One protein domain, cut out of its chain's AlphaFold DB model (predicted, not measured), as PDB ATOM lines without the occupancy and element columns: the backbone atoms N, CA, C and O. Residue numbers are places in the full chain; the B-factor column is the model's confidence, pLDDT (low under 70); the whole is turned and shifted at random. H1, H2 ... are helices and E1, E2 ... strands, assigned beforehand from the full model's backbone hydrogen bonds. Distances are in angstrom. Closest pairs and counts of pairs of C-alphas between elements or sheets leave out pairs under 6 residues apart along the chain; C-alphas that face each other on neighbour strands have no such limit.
ATOM      1  N   ARG A  12      24.513  38.970 -21.905       87.19
ATOM      2  CA  ARG A  12      24.319  40.027 -22.912       87.19
ATOM      3  C   ARG A  12      25.053  39.699 -24.199       87.19
ATOM      4  O   ARG A  12      24.449  39.780 -25.263       87.19
ATOM      5  N   GLY A  13      26.309  39.262 -24.100       85.94
ATOM      6  CA  GLY A  13      27.085  38.822 -25.260       85.94
ATOM      7  C   GLY A  13      26.422  37.645 -25.984       85.94
ATOM      8  O   GLY A  13      26.364  37.619 -27.214       85.94
ATOM      9  N   ARG A  14      25.839  36.697 -25.233       84.50
ATOM     10  CA  ARG A  14      25.054  35.599 -25.825       84.50
ATOM     11  C   ARG A  14      23.787  36.086 -26.522       84.50
ATOM     12  O   ARG A  14      23.520  35.661 -27.646       84.50
ATOM     13  N   ALA A  15      23.018  36.962 -25.878       86.75
ATOM     14  CA  ALA A  15      21.803  37.523 -26.458       86.75
ATOM     15  C   ALA A  15      22.111  38.313 -27.738       86.75
ATOM     16  O   ALA A  15      21.421  38.131 -28.738       86.75
ATOM     17  N   GLU A  16      23.185  39.106 -27.748       89.19
ATOM     18  CA  GLU A  16      23.609  39.865 -28.925       89.19
ATOM     19  C   GLU A  16      24.055  38.956 -30.076       89.19
ATOM     20  O   GLU A  16      23.655  39.173 -31.219       89.19
ATOM     21  N   LYS A  17      24.800  37.878 -29.791       86.50
ATOM     22  CA  LYS A  17      25.176  36.886 -30.814       86.50
ATOM     23  C   LYS A  17      23.952  36.212 -31.451       86.50
ATOM     24  O   LYS A  17      23.988  35.900 -32.636       86.50
ATOM     25  N   ARG A  18      22.884  35.980 -30.676       84.31
ATOM     26  CA  ARG A  18      21.662  35.292 -31.136       84.31
ATOM     27  C   ARG A  18      20.649  36.208 -31.821       84.31
ATOM     28  O   ARG A  18      20.030  35.805 -32.798       84.31
ATOM     29  N   LEU A  19      20.433  37.403 -31.280       86.00
ATOM     30  CA  LEU A  19      19.350  38.312 -31.680       86.00
ATOM     31  C   LEU A  19      19.856  39.542 -32.444       86.00
ATOM     32  O   LEU A  19      19.055  40.356 -32.900       86.00
ATOM     33  N   GLY A  20      21.174  39.694 -32.566       89.56
ATOM     34  CA  GLY A  20      21.805  40.901 -33.078       89.56
ATOM     35  C   GLY A  20      21.811  42.028 -32.047       89.56
ATOM     36  O   GLY A  20      21.641  41.814 -30.845       89.56
ATOM     37  N   LYS A  21      22.010  43.261 -32.521       92.62
ATOM     38  CA  LYS A  21      22.112  44.435 -31.647       92.62
ATOM     39  C   LYS A  21      20.829  44.648 -30.829       92.62
ATOM     40  O   LYS A  21      19.730  44.477 -31.363       92.62
ATOM     41  N   PRO A  22      20.944  45.065 -29.557       93.38
ATOM     42  CA  PRO A  22      19.778  45.362 -28.736       93.38
ATOM     43  C   PRO A  22      18.985  46.553 -29.282       93.38
ATOM     44  O   PRO A  22      19.538  47.477 -29.876       93.38
ATOM     45  N   LEU A  23      17.683  46.563 -28.992       92.44
ATOM     46  CA  LEU A  23      16.785  47.699 -29.227       92.44
ATOM     47  C   LEU A  23      17.178  48.911 -28.375       92.44
ATOM     48  O   LEU A  23      17.046  50.053 -28.806       92.44
ATOM     49  N   ALA A  24      17.632  48.653 -27.149       93.31
ATOM     50  CA  ALA A  24      18.145  49.655 -26.228       93.31
ATOM     51  C   ALA A  24      19.175  49.017 -25.294       93.31
ATOM     52  O   ALA A  24      19.060  47.848 -24.929       93.31
ATOM     53  N   SER A  25      20.187  49.781 -24.894       93.31
ATOM     54  CA  SER A  25      21.275  49.284 -24.057       93.31
ATOM     55  C   SER A  25      21.673  50.316 -23.012       93.31
ATOM     56  O   SER A  25      21.648  51.517 -23.266       93.31
ATOM     57  N   SER A  26      22.054  49.829 -21.839       89.88
ATOM     58  CA  SER A  26      22.648  50.596 -20.749       89.88
ATOM     59  C   SER A  26      23.940  49.914 -20.288       89.88
ATOM     60  O   SER A  26      24.311  48.845 -20.784       89.88
ATOM     61  N   LEU A  27      24.619  50.509 -19.306       87.25
ATOM     62  CA  LEU A  27      25.799  49.895 -18.692       87.25
ATOM     63  C   LEU A  27      25.479  48.523 -18.073       87.25
ATOM     64  O   LEU A  27      26.288  47.607 -18.186       87.25
ATOM     65  N   ASN A  28      24.282  48.363 -17.501       88.62
ATOM     66  CA  ASN A  28      23.939  47.205 -16.670       88.62
ATOM     67  C   ASN A  28      23.035  46.181 -17.371       88.62
ATOM     68  O   ASN A  28      23.032  45.010 -16.997       88.62
ATOM     69  N   ALA A  29      22.254  46.606 -18.364       91.25
ATOM     70  CA  ALA A  29      21.296  45.745 -19.047       91.25
ATOM     71  C   ALA A  29      20.997  46.213 -20.474       91.25
ATOM     72  O   ALA A  29      21.159  47.390 -20.807       91.25
ATOM     73  N   SER A  30      20.507  45.290 -21.291       94.12
ATOM     74  CA  SER A  30      20.136  45.503 -22.686       94.12
ATOM     75  C   SER A  30      18.773  44.870 -22.983       94.12
ATOM     76  O   SER A  30      18.334  43.958 -22.282       94.12
ATOM     77  N   LEU A  31      18.082  45.395 -23.992       93.06
ATOM     78  CA  LEU A  31      16.716  45.027 -24.353       93.06
ATOM     79  C   LEU A  31      16.645  44.488 -25.780       93.06
ATOM     80  O   LEU A  31      17.135  45.126 -26.709       93.06
ATOM     81  N   TRP A  32      15.944  43.374 -25.961       91.69
ATOM     82  CA  TRP A  32      15.617  42.792 -27.264       91.69
ATOM     83  C   TRP A  32      14.125  42.515 -27.385       91.69
ATOM     84  O   TRP A  32      13.389  42.551 -26.397       91.69
ATOM     85  N   ARG A  33      13.674  42.184 -28.599       87.88
ATOM     86  CA  ARG A  33      12.411  41.460 -28.758       87.88
ATOM     87  C   ARG A  33      12.587  40.066 -28.165       87.88
ATOM     88  O   ARG A  33      13.598  39.417 -28.419       87.88
ATOM     89  N   CYS A  34      11.627  39.621 -27.367       86.12
ATOM     90  CA  CYS A  34      11.686  38.284 -26.802       86.12
ATOM     91  C   CYS A  34      11.453  37.235 -27.903       86.12
ATOM     92  O   CYS A  34      10.394  37.274 -28.531       86.12
ATOM     93  N   PRO A  35      12.393  36.300 -28.135       80.62
ATOM     94  CA  PRO A  35      12.284  35.329 -29.226       80.62
ATOM     95  C   PRO A  35      11.276  34.211 -28.942       80.62
ATOM     96  O   PRO A  35      10.829  33.549 -29.869       80.62
ATOM     97  N   VAL A  36      10.920  33.994 -27.673       81.62
ATOM     98  CA  VAL A  36       9.991  32.928 -27.264       81.62
ATOM     99  C   VAL A  36       8.535  33.382 -27.231       81.62
ATOM    100  O   VAL A  36       7.633  32.551 -27.180       81.62
ATOM    101  N   CYS A  37       8.277  34.694 -27.242       78.12
ATOM    102  CA  CYS A  37       6.906  35.181 -27.293       78.12
ATOM    103  C   CYS A  37       6.391  35.207 -28.736       78.12
ATOM    104  O   CYS A  37       7.115  35.641 -29.634       78.12
ATOM    105  N   PRO A  38       5.117  34.838 -28.955       74.50
ATOM    106  CA  PRO A  38       4.493  34.970 -30.261       74.50
ATOM    107  C   PRO A  38       4.381  36.456 -30.663       74.50
ATOM    108  O   PRO A  38       4.247  37.327 -29.788       74.50
ATOM    109  N   PRO A  39       4.438  36.772 -31.969       69.38
ATOM    110  CA  PRO A  39       4.480  38.149 -32.465       69.38
ATOM    111  C   PRO A  39       3.245  38.970 -32.063       69.38
ATOM    112  O   PRO A  39       3.355  40.169 -31.821       69.38
ATOM    113  N   GLU A  40       2.083  38.342 -31.888       69.69
ATOM    114  CA  GLU A  40       0.845  39.009 -31.460       69.69
ATOM    115  C   GLU A  40       0.928  39.544 -30.021       69.69
ATOM    116  O   GLU A  40       0.195  40.460 -29.651       69.69
ATOM    117  N   ALA A  41       1.826  38.987 -29.204       70.69
ATOM    118  CA  ALA A  41       2.016  39.355 -27.806       70.69
ATOM    119  C   ALA A  41       3.295  40.172 -27.560       70.69
ATOM    120  O   ALA A  41       3.627  40.361 -26.387       70.69
ATOM    121  N   HIS A  42       3.987  40.610 -28.633       70.44
ATOM    122  CA  HIS A  42       5.266  41.343 -28.652       70.44
ATOM    123  C   HIS A  42       5.760  41.741 -27.258       70.44
ATOM    124  O   HIS A  42       5.321  42.743 -26.689       70.44
ATOM    125  N   SER A  43       6.688  40.962 -26.710       83.25
ATOM    126  CA  SER A  43       7.300  41.279 -25.428       83.25
ATOM    127  C   SER A  43       8.768  41.652 -25.597       83.25
ATOM    128  O   SER A  43       9.409  41.375 -26.618       83.25
ATOM    129  N   LEU A  44       9.298  42.297 -24.563       88.62
ATOM    130  CA  LEU A  44      10.705  42.642 -24.481       88.62
ATOM    131  C   LEU A  44      11.439  41.644 -23.593       88.62
ATOM    132  O   LEU A  44      10.939  41.249 -22.542       88.62
ATOM    133  N   LEU A  45      12.644  41.280 -24.002       88.88
ATOM    134  CA  LEU A  45      13.598  40.532 -23.203       88.88
ATOM    135  C   LEU A  45      14.627  41.512 -22.637       88.88
ATOM    136  O   LEU A  45      15.378  42.119 -23.397       88.88
ATOM    137  N   LEU A  46      14.653  41.660 -21.315       90.44
ATOM    138  CA  LEU A  46      15.703  42.371 -20.591       90.44
ATOM    139  C   LEU A  46      16.809  41.378 -20.230       90.44
ATOM    140  O   LEU A  46      16.507  40.339 -19.652       90.44
ATOM    141  N   VAL A  47      18.066  41.693 -20.536       89.00
ATOM    142  CA  VAL A  47      19.229  40.852 -20.204       89.00
ATOM    143  C   VAL A  47      20.306  41.709 -19.540       89.00
ATOM    144  O   VAL A  47      20.728  42.720 -20.105       89.00
ATOM    145  N   SER A  48      20.733  41.323 -18.338       87.75
ATOM    146  CA  SER A  48      21.938  41.816 -17.658       87.75
ATOM    147  C   SER A  48      23.092  40.831 -17.861       87.75
ATOM    148  O   SER A  48      22.948  39.837 -18.566       87.75
ATOM    149  N   ALA A  49      24.251  41.093 -17.254       82.19
ATOM    150  CA  ALA A  49      25.399  40.188 -17.355       82.19
ATOM    151  C   ALA A  49      25.097  38.757 -16.859       82.19
ATOM    152  O   ALA A  49      25.683  37.795 -17.347       82.19
ATOM    153  N   ASP A  50      24.188  38.617 -15.895       80.88
ATOM    154  CA  ASP A  50      23.940  37.393 -15.132       80.88
ATOM    155  C   ASP A  50      22.462  36.988 -15.043       80.88
ATOM    156  O   ASP A  50      22.153  35.898 -14.567       80.88
ATOM    157  N   GLN A  51      21.539  37.840 -15.491       83.19
ATOM    158  CA  GLN A  51      20.104  37.589 -15.430       83.19
ATOM    159  C   GLN A  51      19.409  37.968 -16.728       83.19
ATOM    160  O   GLN A  51      19.897  38.748 -17.544       83.19
ATOM    161  N   HIS A  52      18.213  37.428 -16.894       86.12
ATOM    162  CA  HIS A  52      17.339  37.761 -17.999       86.12
ATOM    163  C   HIS A  52      15.882  37.669 -17.555       86.12
ATOM    164  O   HIS A  52      15.540  36.911 -16.647       86.12
ATOM    165  N   ARG A  53      15.026  38.483 -18.170       84.25
ATOM    166  CA  ARG A  53      13.606  38.564 -17.836       84.25
ATOM    167  C   ARG A  53      12.787  38.910 -19.067       84.25
ATOM    168  O   ARG A  53      13.013  39.938 -19.706       84.25
ATOM    169  N   CYS A  54      11.785  38.089 -19.351       85.31
ATOM    170  CA  CYS A  54      10.739  38.436 -20.298       85.31
ATOM    171  C   CYS A  54       9.757  39.423 -19.644       85.31
ATOM    172  O   CYS A  54       9.269  39.198 -18.539       85.31
ATOM    173  N   MET A  55       9.466  40.540 -20.310       83.00
ATOM    174  CA  MET A  55       8.549  41.586 -19.835       83.00
ATOM    175  C   MET A  55       7.140  41.443 -20.442       83.00
ATOM    176  O   MET A  55       6.444  42.433 -20.661       83.00
ATOM    177  N   GLY A  56       6.723  40.212 -20.760       73.25
ATOM    178  CA  GLY A  56       5.402  39.897 -21.314       73.25
ATOM    179  C   GLY A  56       4.302  39.786 -20.249       73.25
ATOM    180  O   GLY A  56       4.567  39.461 -19.097       73.25
ATOM    181  N   ARG A  57       3.042  40.042 -20.635       61.25
ATOM    182  CA  ARG A  57       1.859  39.920 -19.747       61.25
ATOM    183  C   ARG A  57       1.333  38.490 -19.582       61.25
ATOM    184  O   ARG A  57       0.540  38.240 -18.680       61.25
ATOM    185  N   ARG A  58       1.707  37.572 -20.473       56.47
ATOM    186  CA  ARG A  58       1.380  36.140 -20.390       56.47
ATOM    187  C   ARG A  58       2.679  35.356 -20.281       56.47
ATOM    188  O   ARG A  58       3.710  35.850 -20.727       56.47
ATOM    189  N   VAL A  59       2.593  34.170 -19.680       55.09
ATOM    190  CA  VAL A  59       3.698  33.255 -19.366       55.09
ATOM    191  C   VAL A  59       4.438  32.839 -20.647       55.09
ATOM    192  O   VAL A  59       4.242  31.755 -21.175       55.09
ATOM    193  N   CYS A  60       5.288  33.717 -21.172       59.94
ATOM    194  CA  CYS A  60       6.321  33.357 -22.140       59.94
ATOM    195  C   CYS A  60       7.532  32.710 -21.438       59.94
ATOM    196  O   CYS A  60       8.534  32.411 -22.080       59.94
ATOM    197  N   ASP A  61       7.456  32.527 -20.116       57.81
ATOM    198  CA  ASP A  61       8.570  32.147 -19.244       57.81
ATOM    199  C   ASP A  61       9.006  30.685 -19.379       57.81
ATOM    200  O   ASP A  61      10.036  30.314 -18.826       57.81
ATOM    201  N   GLY A  62       8.264  29.851 -20.114       56.59
ATOM    202  CA  GLY A  62       8.573  28.424 -20.196       56.59
ATOM    203  C   GLY A  62       9.901  28.124 -20.889       56.59
ATOM    204  O   GLY A  62      10.623  27.248 -20.445       56.59
ATOM    205  N   GLY A  63      10.238  28.863 -21.950       67.12
ATOM    206  CA  GLY A  63      11.343  28.482 -22.835       67.12
ATOM    207  C   GLY A  63      12.559  29.397 -22.801       67.12
ATOM    208  O   GLY A  63      13.529  29.104 -23.482       67.12
ATOM    209  N   ILE A  64      12.535  30.524 -22.074       75.38
ATOM    210  CA  ILE A  64      13.645  31.489 -22.155       75.38
ATOM    211  C   ILE A  64      14.907  30.985 -21.444       75.38
ATOM    212  O   ILE A  64      16.005  31.163 -21.967       75.38
ATOM    213  N   ASN A  65      14.742  30.310 -20.300       73.00
ATOM    214  CA  ASN A  65      15.854  29.668 -19.604       73.00
ATOM    215  C   ASN A  65      16.464  28.576 -20.486       73.00
ATOM    216  O   ASN A  65      17.676  28.556 -20.665       73.00
ATOM    217  N   ASP A  66      15.627  27.725 -21.081       73.50
ATOM    218  CA  ASP A  66      16.074  26.652 -21.971       73.50
ATOM    219  C   ASP A  66      16.773  27.225 -23.209       73.50
ATOM    220  O   ASP A  66      17.892  26.838 -23.526       73.50
ATOM    221  N   TRP A  67      16.196  28.257 -23.827       75.81
ATOM    222  CA  TRP A  67      16.774  28.951 -24.981       75.81
ATOM    223  C   TRP A  67      18.118  29.626 -24.667       75.81
ATOM    224  O   TRP A  67      19.039  29.617 -25.486       75.81
ATOM    225  N   MET A  68      18.267  30.232 -23.483       73.19
ATOM    226  CA  MET A  68      19.532  30.851 -23.076       73.19
ATOM    227  C   MET A  68      20.600  29.816 -22.714       73.19
ATOM    228  O   MET A  68      21.783  30.059 -22.998       73.19
ATOM    229  N   ASN A  69      20.183  28.689 -22.131       69.31
ATOM    230  CA  ASN A  69      21.051  27.627 -21.627       69.31
ATOM    231  C   ASN A  69      21.372  26.534 -22.649       69.31
ATOM    232  O   ASN A  69      22.328  25.803 -22.409       69.31
ATOM    233  N   GLU A  70      20.655  26.437 -23.776       65.12
ATOM    234  CA  GLU A  70      21.074  25.613 -24.912       65.12
ATOM    235  C   GLU A  70      22.482  26.052 -25.327       65.12
ATOM    236  O   GLU A  70      22.703  27.132 -25.881       65.12
TER     237      GLU A  70
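This is residues 12 to 70 of the 84 residues of an uncharacterized protein of Anaerolineae bacterium (UniProt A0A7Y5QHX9). A small antiparallel sheet of three strands, E1, E2 and E3, has the helix H1 over one face, running along its strands, while a shorter helix, H2, lies beyond the edge strand E3 and only grazes the sheet. The loops of residues 34 to 43 and 55 to 63 reach out past the end of the sheet where E1 and E3 end and E2 begins. The printed part has 59 residues, with two named helices and three named strands in the chain order H1, E1, E2, E3, H2, and the sheet order is E1, E2, E3. The class is mixed, helices and strands, with under half of the residues in named elements. The whole is compact, with a radius of gyration of the C-alphas of 10.6 A and spans of 28 by 23 by 17 A.

H1, residues 12 to 19, is on the sheet of E1, residues 29 to 33, E2, residues 44 to 48, and E3, residues 52 to 54, at a height over the sheet of 9.5 A. It lies over E1 and, only just, over E2, on which 3 of its 8 C-alphas fall; on the local plane its line and that of E1 stand at 12 degrees. The closest C-alphas of H1 and E2 are those of Arg 12 and Val 47, 5.8 A apart. The strands form a meander, each the antiparallel neighbour of the one before. In the hairpin E1 and E2, N 30 and O 47 are within hydrogen-bond range at 2.8 A, and so are N 45 and O 32 at 2.8 A. Residues 24 to 25 also pair, antiparallel, with residues 30 to 31 of E1. In the hairpin E2 and E3, N 53 and O 46 are within range at 2.8 A. H2, residues 64 to 69, only grazes the sheet, with residues 64 to 68; the closest C-alphas of E3 and H2 are those of Cys 54 and Ile 64, 7.8 A apart. H1 and H2 are close but not clearly touching, with the C-alphas of Arg 14 and Met 68 closest at 7.8 A. Their lines are only just about perpendicular, at 71 degrees. In H1 and H2 every O i to N i+4 pair is within hydrogen-bond range.

H1 begins at C-alpha 12, at (24.319, 40.027, -22.912), and is 10.2 A long from first to last C-alpha. E1 spans 13.8 A, E2 13.2 A and E3 7.0 A; C-alpha 44, where E2 begins, is at (10.705, 42.642, -24.481). H2 spans 8.4 A and ends at C-alpha 69, at (21.051, 27.627, -21.627).

The two C-alphas farthest apart are those of Leu 27 and Glu 40, at 30.1 A. The printed part has no cut. The link E2 to E3 is tight, and the links H1 to E1, E1 to E2 and E3 to H2 are short. The mean pLDDT of the printed part is 80.6, and residues 39 to 40, 57 to 63 and 69 to 70 are under 70.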